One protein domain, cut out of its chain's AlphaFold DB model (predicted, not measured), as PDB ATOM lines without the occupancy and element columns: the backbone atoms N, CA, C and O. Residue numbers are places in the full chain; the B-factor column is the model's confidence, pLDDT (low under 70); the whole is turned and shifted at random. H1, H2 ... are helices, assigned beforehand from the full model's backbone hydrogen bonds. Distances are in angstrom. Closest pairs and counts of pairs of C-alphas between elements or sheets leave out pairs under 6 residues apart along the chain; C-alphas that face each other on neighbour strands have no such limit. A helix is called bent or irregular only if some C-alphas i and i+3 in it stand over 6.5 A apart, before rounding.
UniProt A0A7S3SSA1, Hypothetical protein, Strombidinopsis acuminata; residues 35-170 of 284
ATOM      1  N   SER A  35      80.588 137.181  93.148       79.44
ATOM      2  CA  SER A  35      81.183 138.426  92.652       79.44
ATOM      3  C   SER A  35      82.634 138.252  92.182       79.44
ATOM      4  O   SER A  35      82.995 138.722  91.105       79.44
ATOM      5  N   TRP A  36      83.465 137.515  92.926       78.25
ATOM      6  CA  TRP A  36      84.862 137.274  92.552       78.25
ATOM      7  C   TRP A  36      84.995 136.398  91.304       78.25
ATOM      8  O   TRP A  36      85.754 136.721  90.389       78.25
ATOM      9  N   ALA A  37      84.212 135.320  91.217       85.94
ATOM     10  CA  ALA A  37      84.186 134.469  90.028       85.94
ATOM     11  C   ALA A  37      83.716 135.245  88.783       85.94
ATOM     12  O   ALA A  37      84.287 135.088  87.702       85.94
ATOM     13  N   ALA A  38      82.721 136.122  88.940       88.50
ATOM     14  CA  ALA A  38      82.269 137.011  87.873       88.50
ATOM     15  C   ALA A  38      83.364 138.005  87.445       88.50
ATOM     16  O   ALA A  38      83.571 138.211  86.250       88.50
ATOM     17  N   GLN A  39      84.115 138.572  88.397       90.94
ATOM     18  CA  GLN A  39      85.241 139.461  88.098       90.94
ATOM     19  C   GLN A  39      86.363 138.750  87.335       90.94
ATOM     20  O   GLN A  39      86.840 139.296  86.342       90.94
ATOM     21  N   LYS A  40      86.747 137.531  87.743       93.69
ATOM     22  CA  LYS A  40      87.747 136.716  87.030       93.69
ATOM     23  C   LYS A  40      87.334 136.478  85.576       93.69
ATOM     24  O   LYS A  40      88.094 136.800  84.667       93.69
ATOM     25  N   LYS A  41      86.100 136.006  85.358       94.94
ATOM     26  CA  LYS A  41      85.547 135.785  84.010       94.94
ATOM     27  C   LYS A  41      85.534 137.063  83.174       94.94
ATOM     28  O   LYS A  41      85.883 137.026  81.999       94.94
ATOM     29  N   ASN A  42      85.163 138.195  83.772       95.00
ATOM     30  CA  ASN A  42      85.165 139.470  83.064       95.00
ATOM     31  C   ASN A  42      86.581 139.914  82.669       95.00
ATOM     32  O   ASN A  42      86.763 140.395  81.559       95.00
ATOM     33  N   VAL A  43      87.585 139.737  83.533       96.69
ATOM     34  CA  VAL A  43      88.974 140.096  83.200       96.69
ATOM     35  C   VAL A  43      89.536 139.206  82.093       96.69
ATOM     36  O   VAL A  43      90.158 139.739  81.180       96.69
ATOM     37  N   ILE A  44      89.255 137.898  82.112       97.38
ATOM     38  CA  ILE A  44      89.623 136.989  81.012       97.38
ATOM     39  C   ILE A  44      88.968 137.450  79.710       97.38
ATOM     40  O   ILE A  44      89.641 137.632  78.707       97.38
ATOM     41  N   ARG A  45      87.666 137.744  79.729       97.12
ATOM     42  CA  ARG A  45      86.955 138.255  78.552       97.12
ATOM     43  C   ARG A  45      87.571 139.551  78.005       97.12
ATOM     44  O   ARG A  45      87.714 139.690  76.798       97.12
ATOM     45  N   ILE A  46      87.945 140.491  78.875       97.75
ATOM     46  CA  ILE A  46      88.618 141.738  78.471       97.75
ATOM     47  C   ILE A  46      90.009 141.452  77.895       97.75
ATOM     48  O   ILE A  46      90.414 142.111  76.941       97.75
ATOM     49  N   PHE A  47      90.729 140.470  78.435       98.00
ATOM     50  CA  PHE A  47      91.990 140.010  77.858       98.00
ATOM     51  C   PHE A  47      91.796 139.427  76.452       98.00
ATOM     52  O   PHE A  47      92.573 139.734  75.555       98.00
ATOM     53  N   GLU A  48      90.724 138.670  76.215       97.94
ATOM     54  CA  GLU A  48      90.417 138.161  74.872       97.94
ATOM     55  C   GLU A  48      90.082 139.284  73.879       97.94
ATOM     56  O   GLU A  48      90.481 139.221  72.717       97.94
ATOM     57  N   LEU A  49      89.421 140.357  74.330       97.56
ATOM     58  CA  LEU A  49      89.216 141.552  73.504       97.56
ATOM     59  C   LEU A  49      90.535 142.247  73.163       97.56
ATOM     60  O   LEU A  49      90.734 142.645  72.018       97.56
ATOM     61  N   PHE A  50      91.442 142.364  74.136       97.94
ATOM     62  CA  PHE A  50      92.796 142.859  73.901       97.94
ATOM     63  C   PHE A  50      93.506 142.013  72.842       97.94
ATOM     64  O   PHE A  50      93.969 142.543  71.837       97.94
ATOM     65  N   ARG A  51      93.522 140.692  73.015       97.44
ATOM     66  CA  ARG A  51      94.155 139.763  72.078       97.44
ATOM     67  C   ARG A  51      93.572 139.878  70.667       97.44
ATOM     68  O   ARG A  51      94.319 139.829  69.695       97.44
ATOM     69  N   ALA A  52      92.259 140.070  70.549       96.88
ATOM     70  CA  ALA A  52      91.582 140.275  69.270       96.88
ATOM     71  C   ALA A  52      91.858 141.653  68.635       96.88
ATOM     72  O   ALA A  52      91.712 141.794  67.424       96.88
ATOM     73  N   SER A  53      92.245 142.658  69.431       96.75
ATOM     74  CA  SER A  53      92.595 144.002  68.948       96.75
ATOM     75  C   SER A  53      94.016 144.111  68.384       96.75
ATOM     76  O   SER A  53      94.316 145.051  67.649       96.75
ATOM     77  N   LEU A  54      94.891 143.152  68.705       96.62
ATOM     78  CA  LEU A  54      96.270 143.126  68.224       96.62
ATOM     79  C   LEU A  54      96.345 142.755  66.736       96.62
ATOM     80  O   LEU A  54      95.558 141.951  66.234       96.62
ATOM     81  N   SER A  55      97.355 143.291  66.041       96.31
ATOM     82  CA  SER A  55      97.748 142.774  64.723       96.31
ATOM     83  C   SER A  55      98.189 141.313  64.838       96.31
ATOM     84  O   SER A  55      98.653 140.897  65.898       96.31
ATOM     85  N   GLU A  56      98.075 140.539  63.759       95.31
ATOM     86  CA  GLU A  56      98.444 139.117  63.754       95.31
ATOM     87  C   GLU A  56      99.887 138.893  64.235       95.31
ATOM     88  O   GLU A  56     100.098 138.153  65.189       95.31
ATOM     89  N   GLU A  57     100.850 139.653  63.703       95.19
ATOM     90  CA  GLU A  57     102.257 139.591  64.121       95.19
ATOM     91  C   GLU A  57     102.448 139.904  65.616       95.19
ATOM     92  O   GLU A  57     103.184 139.218  66.325       95.19
ATOM     93  N   THR A  58     101.771 140.938  66.131       94.25
ATOM     94  CA  THR A  58     101.901 141.324  67.546       94.25
ATOM     95  C   THR A  58     101.201 140.330  68.467       94.25
ATOM     96  O   THR A  58     101.693 140.050  69.561       94.25
ATOM     97  N   ARG A  59     100.061 139.787  68.035       95.56
ATOM     98  CA  ARG A  59      99.320 138.759  68.759       95.56
ATOM     99  C   ARG A  59     100.163 137.503  68.890       95.56
ATOM    100  O   ARG A  59     100.319 137.027  70.005       95.56
ATOM    101  N   ASP A  60     100.755 137.031  67.802       93.25
ATOM    102  CA  ASP A  60     101.567 135.816  67.806       93.25
ATOM    103  C   ASP A  60     102.821 135.978  68.683       93.25
ATOM    104  O   ASP A  60     103.247 135.034  69.344       93.25
ATOM    105  N   ALA A  61     103.370 137.194  68.766       94.62
ATOM    106  CA  ALA A  61     104.525 137.495  69.610       94.62
ATOM    107  C   ALA A  61     104.199 137.694  71.106       94.62
ATOM    108  O   ALA A  61     105.065 137.461  71.950       94.62
ATOM    109  N   LEU A  62     103.006 138.195  71.456       94.06
ATOM    110  CA  LEU A  62     102.686 138.615  72.832       94.06
ATOM    111  C   LEU A  62     101.595 137.789  73.516       94.06
ATOM    112  O   LEU A  62     101.649 137.622  74.731       94.06
ATOM    113  N   ALA A  63     100.593 137.333  72.770       94.25
ATOM    114  CA  ALA A  63      99.435 136.596  73.271       94.25
ATOM    115  C   ALA A  63      98.897 135.625  72.192       94.25
ATOM    116  O   ALA A  63      97.755 135.782  71.737       94.25
ATOM    117  N   PRO A  64      99.708 134.643  71.746       94.25
ATOM    118  CA  PRO A  64      99.344 133.746  70.643       94.25
ATOM    119  C   PRO A  64      98.100 132.909  70.974       94.25
ATOM    120  O   PRO A  64      97.201 132.732  70.145       94.25
ATOM    121  N   HIS A  65      97.993 132.469  72.226       96.62
ATOM    122  CA  HIS A  65      96.931 131.589  72.704       96.62
ATOM    123  C   HIS A  65      95.877 132.340  73.539       96.62
ATOM    124  O   HIS A  65      96.166 133.401  74.105       96.62
ATOM    125  N   PRO A  66      94.640 131.810  73.642       96.50
ATOM    126  CA  PRO A  66      93.683 132.235  74.663       96.50
ATOM    127  C   PRO A  66      94.296 132.177  76.063       96.50
ATOM    128  O   PRO A  66      95.184 131.365  76.318       96.50
ATOM    129  N   PHE A  67      93.793 132.988  76.998       95.94
ATOM    130  CA  PHE A  67      94.411 133.131  78.321       95.94
ATOM    131  C   PHE A  67      94.654 131.788  79.029       95.94
ATOM    132  O   PHE A  67      95.731 131.565  79.578       95.94
ATOM    133  N   GLU A  68      93.671 130.886  78.996       95.12
ATOM    134  CA  GLU A  68      93.729 129.567  79.649       95.12
ATOM    135  C   GLU A  68      94.772 128.622  79.032       95.12
ATOM    136  O   GLU A  68      95.243 127.695  79.694       95.12
ATOM    137  N   GLU A  69      95.169 128.881  77.788       95.94
ATOM    138  CA  GLU A  69      96.106 128.073  77.003       95.94
ATOM    139  C   GLU A  69      97.516 128.671  76.968       95.94
ATOM    140  O   GLU A  69      98.439 128.000  76.516       95.94
ATOM    141  N   LEU A  70      97.709 129.893  77.488       95.44
ATOM    142  CA  LEU A  70      99.040 130.491  77.590       95.44
ATOM    143  C   LEU A  70      99.981 129.568  78.368       95.44
ATOM    144  O   LEU A  70      99.652 129.118  79.477       95.44
ATOM    145  N   SER A  71     101.153 129.338  77.789       94.62
ATOM    146  CA  SER A  71     102.288 128.713  78.453       94.62
ATOM    147  C   SER A  71     102.815 129.598  79.584       94.62
ATOM    148  O   SER A  71     102.458 130.770  79.720       94.62
ATOM    149  N   GLU A  72     103.677 129.031  80.421       93.06
ATOM    150  CA  GLU A  72     104.277 129.747  81.545       93.06
ATOM    151  C   GLU A  72     105.072 130.987  81.098       93.06
ATOM    152  O   GLU A  72     104.933 132.058  81.693       93.06
ATOM    153  N   GLU A  73     105.861 130.852  80.028       92.25
ATOM    154  CA  GLU A  73     106.680 131.932  79.468       92.25
ATOM    155  C   GLU A  73     105.808 133.055  78.893       92.25
ATOM    156  O   GLU A  73     106.014 134.230  79.202       92.25
ATOM    157  N   GLU A  74     104.773 132.698  78.129       94.25
ATOM    158  CA  GLU A  74     103.832 133.661  77.554       94.25
ATOM    159  C   GLU A  74     103.045 134.395  78.651       94.25
ATOM    160  O   GLU A  74     102.942 135.623  78.643       94.25
ATOM    161  N   ALA A  75     102.535 133.661  79.644       93.31
ATOM    162  CA  ALA A  75     101.727 134.221  80.723       93.31
ATOM    163  C   ALA A  75     102.525 135.136  81.666       93.31
ATOM    164  O   ALA A  75     101.931 135.983  82.338       93.31
ATOM    165  N   CYS A  76     103.851 134.984  81.722       92.12
ATOM    166  CA  CYS A  76     104.743 135.819  82.526       92.12
ATOM    167  C   CYS A  76     105.452 136.917  81.720       92.12
ATOM    168  O   CYS A  76     106.256 137.649  82.297       92.12
ATOM    169  N   ASN A  77     105.150 137.077  80.428       93.38
ATOM    170  CA  ASN A  77     105.785 138.070  79.565       93.38
ATOM    171  C   ASN A  77     105.433 139.512  80.004       93.38
ATOM    172  O   ASN A  77     104.288 139.947  79.827       93.38
ATOM    173  N   PRO A  78     106.393 140.317  80.507       93.75
ATOM    174  CA  PRO A  78     106.117 141.682  80.960       93.75
ATOM    175  C   PRO A  78     105.552 142.576  79.852       93.75
ATOM    176  O   PRO A  78     104.693 143.421  80.105       93.75
ATOM    177  N   LYS A  79     105.981 142.363  78.603       95.75
ATOM    178  CA  LYS A  79     105.547 143.168  77.458       95.75
ATOM    179  C   LYS A  79     104.068 142.949  77.136       95.75
ATOM    180  O   LYS A  79     103.377 143.912  76.817       95.75
ATOM    181  N   MET A  80     103.554 141.730  77.314       96.44
ATOM    182  CA  MET A  80     102.119 141.444  77.185       96.44
ATOM    183  C   MET A  80     101.303 142.296  78.169       96.44
ATOM    184  O   MET A  80     100.310 142.907  77.785       96.44
ATOM    185  N   PHE A  81     101.733 142.387  79.430       96.25
ATOM    186  CA  PHE A  81     101.042 143.199  80.434       96.25
ATOM    187  C   PHE A  81     101.169 144.703  80.182       96.25
ATOM    188  O   PHE A  81     100.247 145.451  80.508       96.25
ATOM    189  N   GLU A  82     102.289 145.162  79.623       96.25
ATOM    190  CA  GLU A  82     102.456 146.559  79.219       96.25
ATOM    191  C   GLU A  82     101.491 146.935  78.092       96.25
ATOM    192  O   GLU A  82     100.781 147.936  78.225       96.25
ATOM    193  N   GLU A  83     101.388 146.114  77.047       97.19
ATOM    194  CA  GLU A  83     100.435 146.332  75.951       97.19
ATOM    195  C   GLU A  83      98.986 146.174  76.418       97.19
ATOM    196  O   GLU A  83      98.129 146.996  76.099       97.19
ATOM    197  N   PHE A  84      98.706 145.206  77.292       97.75
ATOM    198  CA  PHE A  84      97.391 145.098  77.913       97.75
ATOM    199  C   PHE A  84      97.054 146.350  78.737       97.75
ATOM    200  O   PHE A  84      95.931 146.853  78.689       97.75
ATOM    201  N   SER A  85      98.028 146.918  79.460       97.25
ATOM    202  CA  SER A  85      97.842 148.180  80.185       97.25
ATOM    203  C   SER A  85      97.559 149.355  79.249       97.25
ATOM    204  O   SER A  85      96.758 150.224  79.595       97.25
ATOM    205  N   HIS A  86      98.184 149.365  78.068       96.44
ATOM    206  CA  HIS A  86      97.940 150.355  77.027       96.44
ATOM    207  C   HIS A  86      96.507 150.239  76.508       96.44
ATOM    208  O   HIS A  86      95.754 151.214  76.583       96.44
ATOM    209  N   PHE A  87      96.097 149.035  76.109       97.75
ATOM    210  CA  PHE A  87      94.740 148.734  75.663       97.75
ATOM    211  C   PHE A  87      93.690 149.177  76.691       97.75
ATOM    212  O   PHE A  87      92.763 149.912  76.355       97.75
ATOM    213  N   LEU A  88      93.863 148.820  77.970       97.19
ATOM    214  CA  LEU A  88      92.931 149.196  79.042       97.19
ATOM    215  C   LEU A  88      92.767 150.713  79.206       97.19
ATOM    216  O   LEU A  88      91.708 151.182  79.630       97.19
ATOM    217  N   VAL A  89      93.829 151.474  78.944       95.19
ATOM    218  CA  VAL A  89      93.836 152.922  79.146       95.19
ATOM    219  C   VAL A  89      93.337 153.660  77.910       95.19
ATOM    220  O   VAL A  89      92.563 154.602  78.064       95.19
ATOM    221  N   TYR A  90      93.753 153.273  76.708       94.19
ATOM    222  CA  TYR A  90      93.483 154.050  75.496       94.19
ATOM    223  C   TYR A  90      92.308 153.523  74.673       94.19
ATOM    224  O   TYR A  90      91.532 154.320  74.142       94.19
ATOM    225  N   GLU A  91      92.149 152.206  74.596       95.12
ATOM    226  CA  GLU A  91      91.299 151.567  73.589       95.12
ATOM    227  C   GLU A  91      90.023 150.997  74.201       95.12
ATOM    228  O   GLU A  91      88.926 151.232  73.692       95.12
ATOM    229  N   TYR A  92      90.142 150.317  75.340       96.75
ATOM    230  CA  TYR A  92      89.019 149.649  75.977       96.75
ATOM    231  C   TYR A  92      87.938 150.642  76.424       96.75
ATOM    232  O   TYR A  92      88.178 151.587  77.189       96.75
ATOM    233  N   LYS A  93      86.707 150.377  75.980       94.94
ATOM    234  CA  LYS A  93      85.495 151.089  76.390       94.94
ATOM    235  C   LYS A  93      84.600 150.154  77.190       94.94
ATOM    236  O   LYS A  93      84.460 148.979  76.870       94.94
ATOM    237  N   ILE A  94      83.978 150.686  78.234       92.25
ATOM    238  CA  ILE A  94      83.029 149.941  79.062       92.25
ATOM    239  C   ILE A  94      81.816 149.574  78.200       92.25
ATOM    240  O   ILE A  94      81.154 150.449  77.656       92.25
ATOM    241  N   GLU A  95      81.499 148.293  78.075       90.44
ATOM    242  CA  GLU A  95      80.430 147.841  77.170       90.44
ATOM    243  C   GLU A  95      79.022 147.951  77.765       90.44
ATOM    244  O   GLU A  95      78.042 147.966  77.027       90.44
ATOM    245  N   SER A  96      78.893 147.990  79.095       87.00
ATOM    246  CA  SER A  96      77.589 147.923  79.757       87.00
ATOM    247  C   SER A  96      77.529 148.688  81.079       87.00
ATOM    248  O   SER A  96      78.539 148.980  81.723       87.00
ATOM    249  N   GLY A  97      76.302 149.016  81.489       88.38
ATOM    250  CA  GLY A  97      76.010 149.723  82.734       88.38
ATOM    251  C   GLY A  97      76.057 151.247  82.606       88.38
ATOM    252  O   GLY A  97      76.079 151.810  81.514       88.38
ATOM    253  N   ARG A  98      76.065 151.928  83.758       83.06
ATOM    254  CA  ARG A  98      75.958 153.397  83.857       83.06
ATOM    255  C   ARG A  98      77.055 154.157  83.097       83.06
ATOM    256  O   ARG A  98      76.829 155.291  82.694       83.06
ATOM    257  N   PHE A  99      78.224 153.547  82.924       85.75
ATOM    258  CA  PHE A  99      79.408 154.168  82.324       85.75
ATOM    259  C   PHE A  99      79.715 153.619  80.924       85.75
ATOM    260  O   PHE A  99      80.861 153.650  80.486       85.75
ATOM    261  N   MET A 100      78.713 153.075  80.228       89.88
ATOM    262  CA  MET A 100      78.871 152.510  78.887       89.88
ATOM    263  C   MET A 100      79.532 153.505  77.914       89.88
ATOM    264  O   MET A 100      79.277 154.707  77.949       89.88
ATOM    265  N   SER A 101      80.381 152.985  77.028       89.75
ATOM    266  CA  SER A 101      81.218 153.700  76.056       89.75
ATOM    267  C   SER A 101      82.292 154.620  76.653       89.75
ATOM    268  O   SER A 101      83.070 155.216  75.907       89.75
ATOM    269  N   GLN A 102      82.391 154.721  77.982       89.50
ATOM    270  CA  GLN A 102      83.448 155.485  78.638       89.50
ATOM    271  C   GLN A 102      84.717 154.648  78.789       89.50
ATOM    272  O   GLN A 102      84.696 153.417  78.829       89.50
ATOM    273  N   THR A 103      85.849 155.334  78.881       92.12
ATOM    274  CA  THR A 103      87.130 154.723  79.246       92.12
ATOM    275  C   THR A 103      87.180 154.378  80.731       92.12
ATOM    276  O   THR A 103      86.515 155.015  81.545       92.12
ATOM    277  N   LEU A 104      88.036 153.430  81.117       91.81
ATOM    278  CA  LEU A 104      88.194 153.056  82.523       91.81
ATOM    279  C   LEU A 104      88.793 154.185  83.377       91.81
ATOM    280  O   LEU A 104      89.739 154.870  82.974       91.81
ATOM    281  N   ALA A 105      88.281 154.299  84.605       89.31
ATOM    282  CA  ALA A 105      88.910 155.052  85.683       89.31
ATOM    283  C   ALA A 105      90.129 154.302  86.258       89.31
ATOM    284  O   ALA A 105      90.280 153.087  86.089       89.31
ATOM    285  N   VAL A 106      90.978 155.018  87.003       86.50
ATOM    286  CA  VAL A 106      92.240 154.495  87.565       86.50
ATOM    287  C   VAL A 106      92.042 153.222  88.397       86.50
ATOM    288  O   VAL A 106      92.784 152.250  88.236       86.50
ATOM    289  N   GLY A 107      91.049 153.219  89.293       87.56
ATOM    290  CA  GLY A 107      90.771 152.087  90.181       87.56
ATOM    291  C   GLY A 107      90.489 150.799  89.398       87.56
ATOM    292  O   GLY A 107      91.272 149.856  89.505       87.56
ATOM    293  N   PRO A 108      89.433 150.765  88.565       91.81
ATOM    294  CA  PRO A 108      89.123 149.618  87.714       91.81
ATOM    295  C   PRO A 108      90.282 149.168  86.813       91.81
ATOM    296  O   PRO A 108      90.617 147.985  86.822       91.81
ATOM    297  N   ALA A 109      90.943 150.092  86.102       92.88
ATOM    298  CA  ALA A 109      92.016 149.748  85.166       92.88
ATOM    299  C   ALA A 109      93.194 149.050  85.865       92.88
ATOM    300  O   ALA A 109      93.651 147.992  85.436       92.88
ATOM    301  N   THR A 110      93.655 149.601  86.991       92.19
ATOM    302  CA  THR A 110      94.756 148.995  87.758       92.19
ATOM    303  C   THR A 110      94.345 147.687  88.436       92.19
ATOM    304  O   THR A 110      95.173 146.785  88.587       92.19
ATOM    305  N   ASN A 111      93.071 147.551  88.815       93.12
ATOM    306  CA  ASN A 111      92.546 146.319  89.390       93.12
ATOM    307  C   ASN A 111      92.477 145.182  88.359       93.12
ATOM    308  O   ASN A 111      92.788 144.049  88.709       93.12
ATOM    309  N   TYR A 112      92.132 145.459  87.098       96.00
ATOM    310  CA  TYR A 112      92.081 144.429  86.052       96.00
ATOM    311  C   TYR A 112      93.445 143.792  85.790       96.00
ATOM    312  O   TYR A 112      93.533 142.568  85.761       96.00
ATOM    313  N   ILE A 113      94.524 144.580  85.721       94.62
ATOM    314  CA  ILE A 113      95.878 144.013  85.590       94.62
ATOM    315  C   ILE A 113      96.246 143.181  86.817       94.62
ATOM    316  O   ILE A 113      96.790 142.090  86.689       94.62
ATOM    317  N   ARG A 114      95.914 143.665  88.020       93.62
ATOM    318  CA  ARG A 114      96.168 142.914  89.255       93.62
ATOM    319  C   ARG A 114      95.422 141.577  89.266       93.62
ATOM    320  O   ARG A 114      95.995 140.577  89.681       93.62
ATOM    321  N   ILE A 115      94.162 141.553  88.828       95.44
ATOM    322  CA  ILE A 115      93.380 140.317  88.709       95.44
ATOM    323  C   ILE A 115      94.022 139.384  87.683       95.44
ATOM    324  O   ILE A 115      94.170 138.205  87.984       95.44
ATOM    325  N   LEU A 116      94.451 139.893  86.525       95.50
ATOM    326  CA  LEU A 116      95.113 139.082  85.503       95.50
ATOM    327  C   LEU A 116      96.414 138.455  86.036       95.50
ATOM    328  O   LEU A 116      96.598 137.248  85.933       95.50
ATOM    329  N   LEU A 117      97.265 139.236  86.709       93.94
ATOM    330  CA  LEU A 117      98.472 138.731  87.377       93.94
ATOM    331  C   LEU A 117      98.152 137.702  88.471       93.94
ATOM    332  O   LEU A 117      98.868 136.716  88.615       93.94
ATOM    333  N   ASN A 118      97.075 137.900  89.237       93.25
ATOM    334  CA  ASN A 118      96.626 136.905  90.214       93.25
ATOM    335  C   ASN A 118      96.161 135.612  89.532       93.25
ATOM    336  O   ASN A 118      96.425 134.543  90.063       93.25
ATOM    337  N   LEU A 119      95.502 135.681  88.372       94.56
ATOM    338  CA  LEU A 119      95.106 134.492  87.610       94.56
ATOM    339  C   LEU A 119      96.330 133.714  87.108       94.56
ATOM    340  O   LEU A 119      96.362 132.492  87.227       94.56
ATOM    341  N   VAL A 120      97.360 134.413  86.624       94.00
ATOM    342  CA  VAL A 120      98.648 133.790  86.269       94.00
ATOM    343  C   VAL A 120      99.309 133.182  87.508       94.00
ATOM    344  O   VAL A 120      99.753 132.035  87.478       94.00
ATOM    345  N   SER A 121      99.304 133.902  88.634       91.69
ATOM    346  CA  SER A 121      99.803 133.374  89.904       91.69
ATOM    347  C   SER A 121      99.048 132.119  90.338       91.69
ATOM    348  O   SER A 121      99.677 131.171  90.791       91.69
ATOM    349  N   ASP A 122      97.722 132.090  90.229       91.44
ATOM    350  CA  ASP A 122      96.910 130.932  90.611       91.44
ATOM    351  C   ASP A 122      97.273 129.700  89.760       91.44
ATOM    352  O   ASP A 122      97.286 128.588  90.288       91.44
ATOM    353  N   ARG A 123      97.626 129.893  88.477       91.44
ATOM    354  CA  ARG A 123      98.031 128.815  87.557       91.44
ATOM    355  C   ARG A 123      99.441 128.287  87.826       91.44
ATOM    356  O   ARG A 123      99.626 127.076  87.826       91.44
ATOM    357  N   PHE A 124     100.416 129.164  88.077       91.62
ATOM    358  CA  PHE A 124     101.838 128.779  88.061       91.62
ATOM    359  C   PHE A 124     102.569 128.894  89.404       91.62
ATOM    360  O   PHE A 124     103.728 128.503  89.511       91.62
ATOM    361  N   LYS A 125     101.940 129.387  90.476       84.75
ATOM    362  CA  LYS A 125     102.636 129.577  91.765       84.75
ATOM    363  C   LYS A 125     103.173 128.278  92.379       84.75
ATOM    364  O   LYS A 125     104.191 128.326  93.068       84.75
ATOM    365  N   SER A 126     102.497 127.145  92.177       83.50
ATOM    366  CA  SER A 126     102.878 125.843  92.750       83.50
ATOM    367  C   SER A 126     103.740 124.977  91.829       83.50
ATOM    368  O   SER A 126     104.500 124.156  92.333       83.50
ATOM    369  N   CYS A 127     103.630 125.147  90.510       83.69
ATOM    370  CA  CYS A 127     104.279 124.293  89.511       83.69
ATOM    371  C   CYS A 127     105.268 125.027  88.594       83.69
ATOM    372  O   CYS A 127     105.998 124.364  87.865       83.69
ATOM    373  N   GLY A 128     105.313 126.359  88.638       84.31
ATOM    374  CA  GLY A 128     106.183 127.164  87.788       84.31
ATOM    375  C   GLY A 128     107.652 127.133  88.209       84.31
ATOM    376  O   GLY A 128     108.014 126.771  89.337       84.31
ATOM    377  N   THR A 129     108.496 127.569  87.286       88.19
ATOM    378  CA  THR A 129     109.937 127.789  87.436       88.19
ATOM    379  C   THR A 129     110.267 128.828  88.516       88.19
ATOM    380  O   THR A 129     109.402 129.539  89.048       88.19
ATOM    381  N   ALA A 130     111.545 128.915  88.899       85.56
ATOM    382  CA  ALA A 130     111.993 129.916  89.865       85.56
ATOM    383  C   ALA A 130     111.818 131.342  89.313       85.56
ATOM    384  O   ALA A 130     111.387 132.237  90.042       85.56
ATOM    385  N   GLU A 131     112.080 131.516  88.024       84.31
ATOM    386  CA  GLU A 131     111.938 132.740  87.243       84.31
ATOM    387  C   GLU A 131     110.483 133.225  87.233       84.31
ATOM    388  O   GLU A 131     110.207 134.401  87.490       84.31
ATOM    389  N   THR A 132     109.528 132.315  87.046       85.50
ATOM    390  CA  THR A 132     108.096 132.630  87.130       85.50
ATOM    391  C   THR A 132     107.688 133.050  88.527       85.50
ATOM    392  O   THR A 132     107.030 134.076  88.702       85.50
ATOM    393  N   ARG A 133     108.128 132.327  89.563       83.75
ATOM    394  CA  ARG A 133     107.847 132.733  90.950       83.75
ATOM    395  C   ARG A 133     108.423 134.114  91.270       83.75
ATOM    396  O   ARG A 133     107.771 134.881  91.978       83.75
ATOM    397  N   LEU A 134     109.599 134.451  90.732       83.19
ATOM    398  CA  LEU A 134     110.189 135.787  90.843       83.19
ATOM    399  C   LEU A 134     109.364 136.835  90.090       83.19
ATOM    400  O   LEU A 134     109.076 137.889  90.654       83.19
ATOM    401  N   SER A 135     108.907 136.547  88.874       83.50
ATOM    402  CA  SER A 135     108.043 137.447  88.095       83.50
ATOM    403  C   SER A 135     106.714 137.730  88.810       83.50
ATOM    404  O   SER A 135     106.243 138.866  88.863       83.50
ATOM    405  N   LEU A 136     106.155 136.729  89.493       85.88
ATOM    406  CA  LEU A 136     104.929 136.857  90.286       85.88
ATOM    407  C   LEU A 136     105.094 137.691  91.570       85.88
ATOM    408  O   LEU A 136     104.095 138.121  92.155       85.88
ATOM    409  N   THR A 137     106.327 138.015  91.986       85.75
ATOM    410  CA  THR A 137     106.557 138.994  93.068       85.75
ATOM    411  C   THR A 137     106.099 140.408  92.699       85.75
ATOM    412  O   THR A 137     105.966 141.246  93.586       85.75
ATOM    413  N   ALA A 138     105.763 140.661  91.425       85.75
ATOM    414  CA  ALA A 138     105.105 141.881  90.957       85.75
ATOM    415  C   ALA A 138     103.896 142.306  91.813       85.75
ATOM    416  O   ALA A 138     103.627 143.498  91.973       85.75
ATOM    417  N   LEU A 139     103.168 141.337  92.376       84.12
ATOM    418  CA  LEU A 139     101.980 141.565  93.200       84.12
ATOM    419  C   LEU A 139     102.291 142.002  94.640       84.12
ATOM    420  O   LEU A 139     101.402 142.524  95.323       84.12
ATOM    421  N   ASP A 140     103.525 141.810  95.109       83.94
ATOM    422  CA  ASP A 140     103.947 142.221  96.442       83.94
ATOM    423  C   ASP A 140     104.293 143.716  96.452       83.94
ATOM    424  O   ASP A 140     105.257 144.193  95.852       83.94
ATOM    425  N   SER A 141     103.477 144.487  97.172       74.56
ATOM    426  CA  SER A 141     103.633 145.940  97.258       74.56
ATOM    427  C   SER A 141     104.898 146.358  98.016       74.56
ATOM    428  O   SER A 141     105.419 147.451  97.763       74.56
ATOM    429  N   TYR A 142     105.416 145.496  98.894       78.00
ATOM    430  CA  TYR A 142     106.598 145.748  99.719       78.00
ATOM    431  C   TYR A 142     107.878 145.160  99.122       78.00
ATOM    432  O   TYR A 142     108.971 145.546  99.534       78.00
ATOM    433  N   ALA A 143     107.764 144.295  98.112       79.38
ATOM    434  CA  ALA A 143     108.920 143.775  97.404       79.38
ATOM    435  C   ALA A 143     109.666 144.880  96.629       79.38
ATOM    436  O   ALA A 143     109.073 145.799  96.041       79.38
ATOM    437  N   ASN A 144     110.993 144.740  96.618       84.62
ATOM    438  CA  ASN A 144     111.943 145.541  95.838       84.62
ATOM    439  C   ASN A 144     112.595 144.718  94.715       84.62
ATOM    440  O   ASN A 144     113.684 145.042  94.251       84.62
ATOM    441  N   THR A 145     111.941 143.640  94.289       88.38
ATOM    442  CA  THR A 145     112.355 142.847  93.130       88.38
ATOM    443  C   THR A 145     112.141 143.632  91.838       88.38
ATOM    444  O   THR A 145     111.330 144.562  91.781       88.38
ATOM    445  N   GLU A 146     112.837 143.236  90.774       89.94
ATOM    446  CA  GLU A 146     112.685 143.852  89.454       89.94
ATOM    447  C   GLU A 146     111.230 143.812  88.967       89.94
ATOM    448  O   GLU A 146     110.695 144.841  88.557       89.94
ATOM    449  N   ALA A 147     110.544 142.679  89.136       88.81
ATOM    450  CA  ALA A 147     109.134 142.526  88.786       88.81
ATOM    451  C   ALA A 147     108.206 143.462  89.588       88.81
ATOM    452  O   ALA A 147     107.305 144.089  89.024       88.81
ATOM    453  N   ALA A 148     108.440 143.638  90.895       88.19
ATOM    454  CA  ALA A 148     107.675 144.582  91.717       88.19
ATOM    455  C   ALA A 148     107.923 146.040  91.303       88.19
ATOM    456  O   ALA A 148     106.989 146.847  91.239       88.19
ATOM    457  N   VAL A 149     109.171 146.395  90.986       88.81
ATOM    458  CA  VAL A 149     109.529 147.729  90.482       88.81
ATOM    459  C   VAL A 149     108.901 147.980  89.111       88.81
ATOM    460  O   VAL A 149     108.332 149.055  88.896       88.81
ATOM    461  N   TRP A 150     108.957 147.001  88.211       93.00
ATOM    462  CA  TRP A 150     108.319 147.038  86.899       93.00
ATOM    463  C   TRP A 150     106.810 147.285  87.021       93.00
ATOM    464  O   TRP A 150     106.310 148.286  86.506       93.00
ATOM    465  N   PHE A 151     106.091 146.483  87.808       91.12
ATOM    466  CA  PHE A 151     104.644 146.644  87.965       91.12
ATOM    467  C   PHE A 151     104.267 148.000  88.586       91.12
ATOM    468  O   PHE A 151     103.317 148.663  88.150       91.12
ATOM    469  N   LYS A 152     105.060 148.493  89.552       88.81
ATOM    470  CA  LYS A 152     104.917 149.857  90.099       88.81
ATOM    471  C   LYS A 152     105.068 150.925  89.005       88.81
ATOM    472  O   LYS A 152     104.328 151.913  89.031       88.81
ATOM    473  N   ARG A 153     105.992 150.757  88.047       90.12
ATOM    474  CA  ARG A 153     106.172 151.676  86.904       90.12
ATOM    475  C   ARG A 153     104.977 151.635  85.952       90.12
ATOM    476  O   ARG A 153     104.452 152.705  85.644       90.12
ATOM    477  N   VAL A 154     104.500 150.446  85.574       92.75
ATOM    478  CA  VAL A 154     103.300 150.275  84.728       92.75
ATOM    479  C   VAL A 154     102.099 150.975  85.364       92.75
ATOM    480  O   VAL A 154     101.483 151.847  84.751       92.75
ATOM    481  N   LYS A 155     101.837 150.710  86.651       91.75
ATOM    482  CA  LYS A 155     100.745 151.350  87.395       91.75
ATOM    483  C   LYS A 155     100.858 152.877  87.399       91.75
ATOM    484  O   LYS A 155      99.867 153.565  87.163       91.75
ATOM    485  N   ARG A 156     102.050 153.431  87.658       88.38
ATOM    486  CA  ARG A 156     102.275 154.890  87.634       88.38
ATOM    487  C   ARG A 156     102.018 155.484  86.251       88.38
ATOM    488  O   ARG A 156     101.424 156.556  86.176       88.38
ATOM    489  N   LYS A 157     102.435 154.799  85.181       90.94
ATOM    490  CA  LYS A 157     102.188 155.222  83.796       90.94
ATOM    491  C   LYS A 157     100.688 155.272  83.505       90.94
ATOM    492  O   LYS A 157     100.208 156.319  83.090       90.94
ATOM    493  N   MET A 158      99.938 154.218  83.838       91.56
ATOM    494  CA  MET A 158      98.477 154.200  83.678       91.56
ATOM    495  C   MET A 158      97.793 155.337  84.441       91.56
ATOM    496  O   MET A 158      96.973 156.052  83.875       91.56
ATOM    497  N   VAL A 159      98.147 155.525  85.720       89.00
ATOM    498  CA  VAL A 159      97.595 156.602  86.558       89.00
ATOM    499  C   VAL A 159      97.853 157.958  85.913       89.00
ATOM    500  O   VAL A 159      96.930 158.755  85.790       89.00
ATOM    501  N   ARG A 160      99.092 158.211  85.474       86.06
ATOM    502  CA  ARG A 160      99.472 159.469  84.826       86.06
ATOM    503  C   ARG A 160      98.684 159.700  83.541       86.06
ATOM    504  O   ARG A 160      98.180 160.799  83.350       86.06
ATOM    505  N   THR A 161      98.566 158.689  82.688       88.69
ATOM    506  CA  THR A 161      97.843 158.803  81.420       88.69
ATOM    507  C   THR A 161      96.354 159.049  81.637       88.69
ATOM    508  O   THR A 161      95.799 159.964  81.035       88.69
ATOM    509  N   ILE A 162      95.704 158.274  82.512       87.38
ATOM    510  CA  ILE A 162      94.282 158.469  82.827       87.38
ATOM    511  C   ILE A 162      94.072 159.870  83.405       87.38
ATOM    512  O   ILE A 162      93.175 160.574  82.962       87.38
ATOM    513  N   PHE A 163      94.939 160.301  84.325       82.06
ATOM    514  CA  PHE A 163      94.893 161.646  84.893       82.06
ATOM    515  C   PHE A 163      95.020 162.736  83.818       82.06
ATOM    516  O   PHE A 163      94.214 163.660  83.782       82.06
ATOM    517  N   GLN A 164      95.993 162.623  82.910       83.81
ATOM    518  CA  GLN A 164      96.188 163.578  81.813       83.81
ATOM    519  C   GLN A 164      94.996 163.617  80.853       83.81
ATOM    520  O   GLN A 164      94.603 164.700  80.422       83.81
ATOM    521  N   ARG A 165      94.399 162.460  80.546       85.25
ATOM    522  CA  ARG A 165      93.182 162.381  79.736       85.25
ATOM    523  C   ARG A 165      92.025 163.092  80.426       85.25
ATOM    524  O   ARG A 165      91.405 163.934  79.793       85.25
ATOM    525  N   SER A 166      91.778 162.794  81.701       79.00
ATOM    526  CA  SER A 166      90.692 163.415  82.462       79.00
ATOM    527  C   SER A 166      90.877 164.929  82.613       79.00
ATOM    528  O   SER A 166      89.926 165.683  82.439       79.00
ATOM    529  N   MET A 167      92.111 165.407  82.824       75.69
ATOM    530  CA  MET A 167      92.393 166.848  82.773       75.69
ATOM    531  C   MET A 167      92.090 167.451  81.394       75.69
ATOM    532  O   MET A 167      91.555 168.551  81.310       75.69
ATOM    533  N   SER A 168      92.419 166.741  80.312       81.62
ATOM    534  CA  SER A 168      92.214 167.235  78.942       81.62
ATOM    535  C   SER A 168      90.744 167.228  78.517       81.62
ATOM    536  O   SER A 168      90.349 168.047  77.696       81.62
ATOM    537  N   SER A 169      89.926 166.324  79.065       79.25
ATOM    538  CA  SER A 169      88.478 166.284  78.828       79.25
ATOM    539  C   SER A 169      87.692 167.263  79.701       79.25
ATOM    540  O   SER A 169      86.471 167.335  79.571       79.25
ATOM    541  N   GLY A 170      88.368 168.008  80.584       72.38
ATOM    542  CA  GLY A 170      87.721 168.899  81.544       72.38
ATOM    543  C   GLY A 170      86.899 168.152  82.595       72.38
ATOM    544  O   GLY A 170      85.998 168.745  83.184       72.38
TER     545      GLY A 170
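This is residues 35 to 170 of the 284 residues of the protein "Hypothetical protein" of Strombidinopsis acuminata (UniProt A0A7S3SSA1). A staggered bundle of four helices, H4 to H7, is crossed on one side by the long helix H1, about perpendicular to H4 and H5. H6 lies toward the end where H7 begins, the short helix H2 is near H1 and H4, the short helix H3 is near H5, and residues 91 to 105 make a long loop from H4 to H5. The printed part has 136 residues with seven named helices, H1 to H7 in chain order, and no named strand; its class is all helix. It is compact, with a radius of gyration of the C-alphas of 14.9 A and spans of 46 by 34 by 32 A.

H1, residues 35 to 53, begins at C-alpha 35 at (81.183, 138.426, 92.652) and is 26.9 A long. H2 takes residues 56 to 62, 10.0 A, and H3 residues 72 to 75, 5.2 A. H4, residues 78 to 90, is 18.5 A long, and H5, residues 106 to 124, 27.5 A, from C-alpha 106 at (92.240, 154.495, 87.565). H6, residues 130 to 139, 15.7 A, is neither bent nor irregular, but only just: C-alphas 136 and 139 are 6.3 A apart. H7, residues 146 to 168, is 32.8 A long and ends at C-alpha 168 at (92.214, 167.235, 78.942).

H5 is the hub, touching H1, H4, H6 and H7. H4 and H5 form a helical hairpin, a shallow tilt of 29 degrees, closest at the C-alphas of Leu 88 and Ala 109, 6.2 A. H5 and H6 form another, at 25 degrees, closest at the C-alphas of Ser 121 and Leu 136, 6.2 A. H7 touches H4 with residues 154 to 162 alone, the same way at a shallow tilt of 13 degrees; the closest C-alphas are those of Val 89 and Met 158, 6.6 A. H5 and H7 touch, opposite ways, with the C-alphas of Val 106 and Val 159 closest at 5.8 A. H6 and H7 touch at a shallow tilt of 34.9 degrees, only just short of steep, with the C-alphas of Ala 138 and Ala 148 closest at 3.8 A. H4 and H6 are apart. H1 touches H5 with residues 40 to 44 alone, about perpendicular at 85 degrees; the closest C-alphas are those of Val 43 and Tyr 112, 6.0 A. H1 and H4 only just touch, with 3 pairs of C-alphas within 8 A, the closest being Phe 50 and Phe 87 at 6.4 A. H2 is close but not clearly touching H4, with the C-alphas of Leu 62 and Met 80 closest at 5.2 A. H3 is close but not clearly touching H5, with those of Ala 75 and Val 120 closest at 6.4 A. Every O i to N i+4 pair is within hydrogen-bond range in H1, H2, H4 and H7, against 14 of 15 in H5 and 4 of 6 in H6; H3 is too short for such a pair.

The C-alphas farthest apart are those of Cys 127 and Gly 170, 48.2 A. The printed part has no cut, and H4 to H5 is the long link. The mean pLDDT of the printed part is 90.8, and no printed residue is under 70.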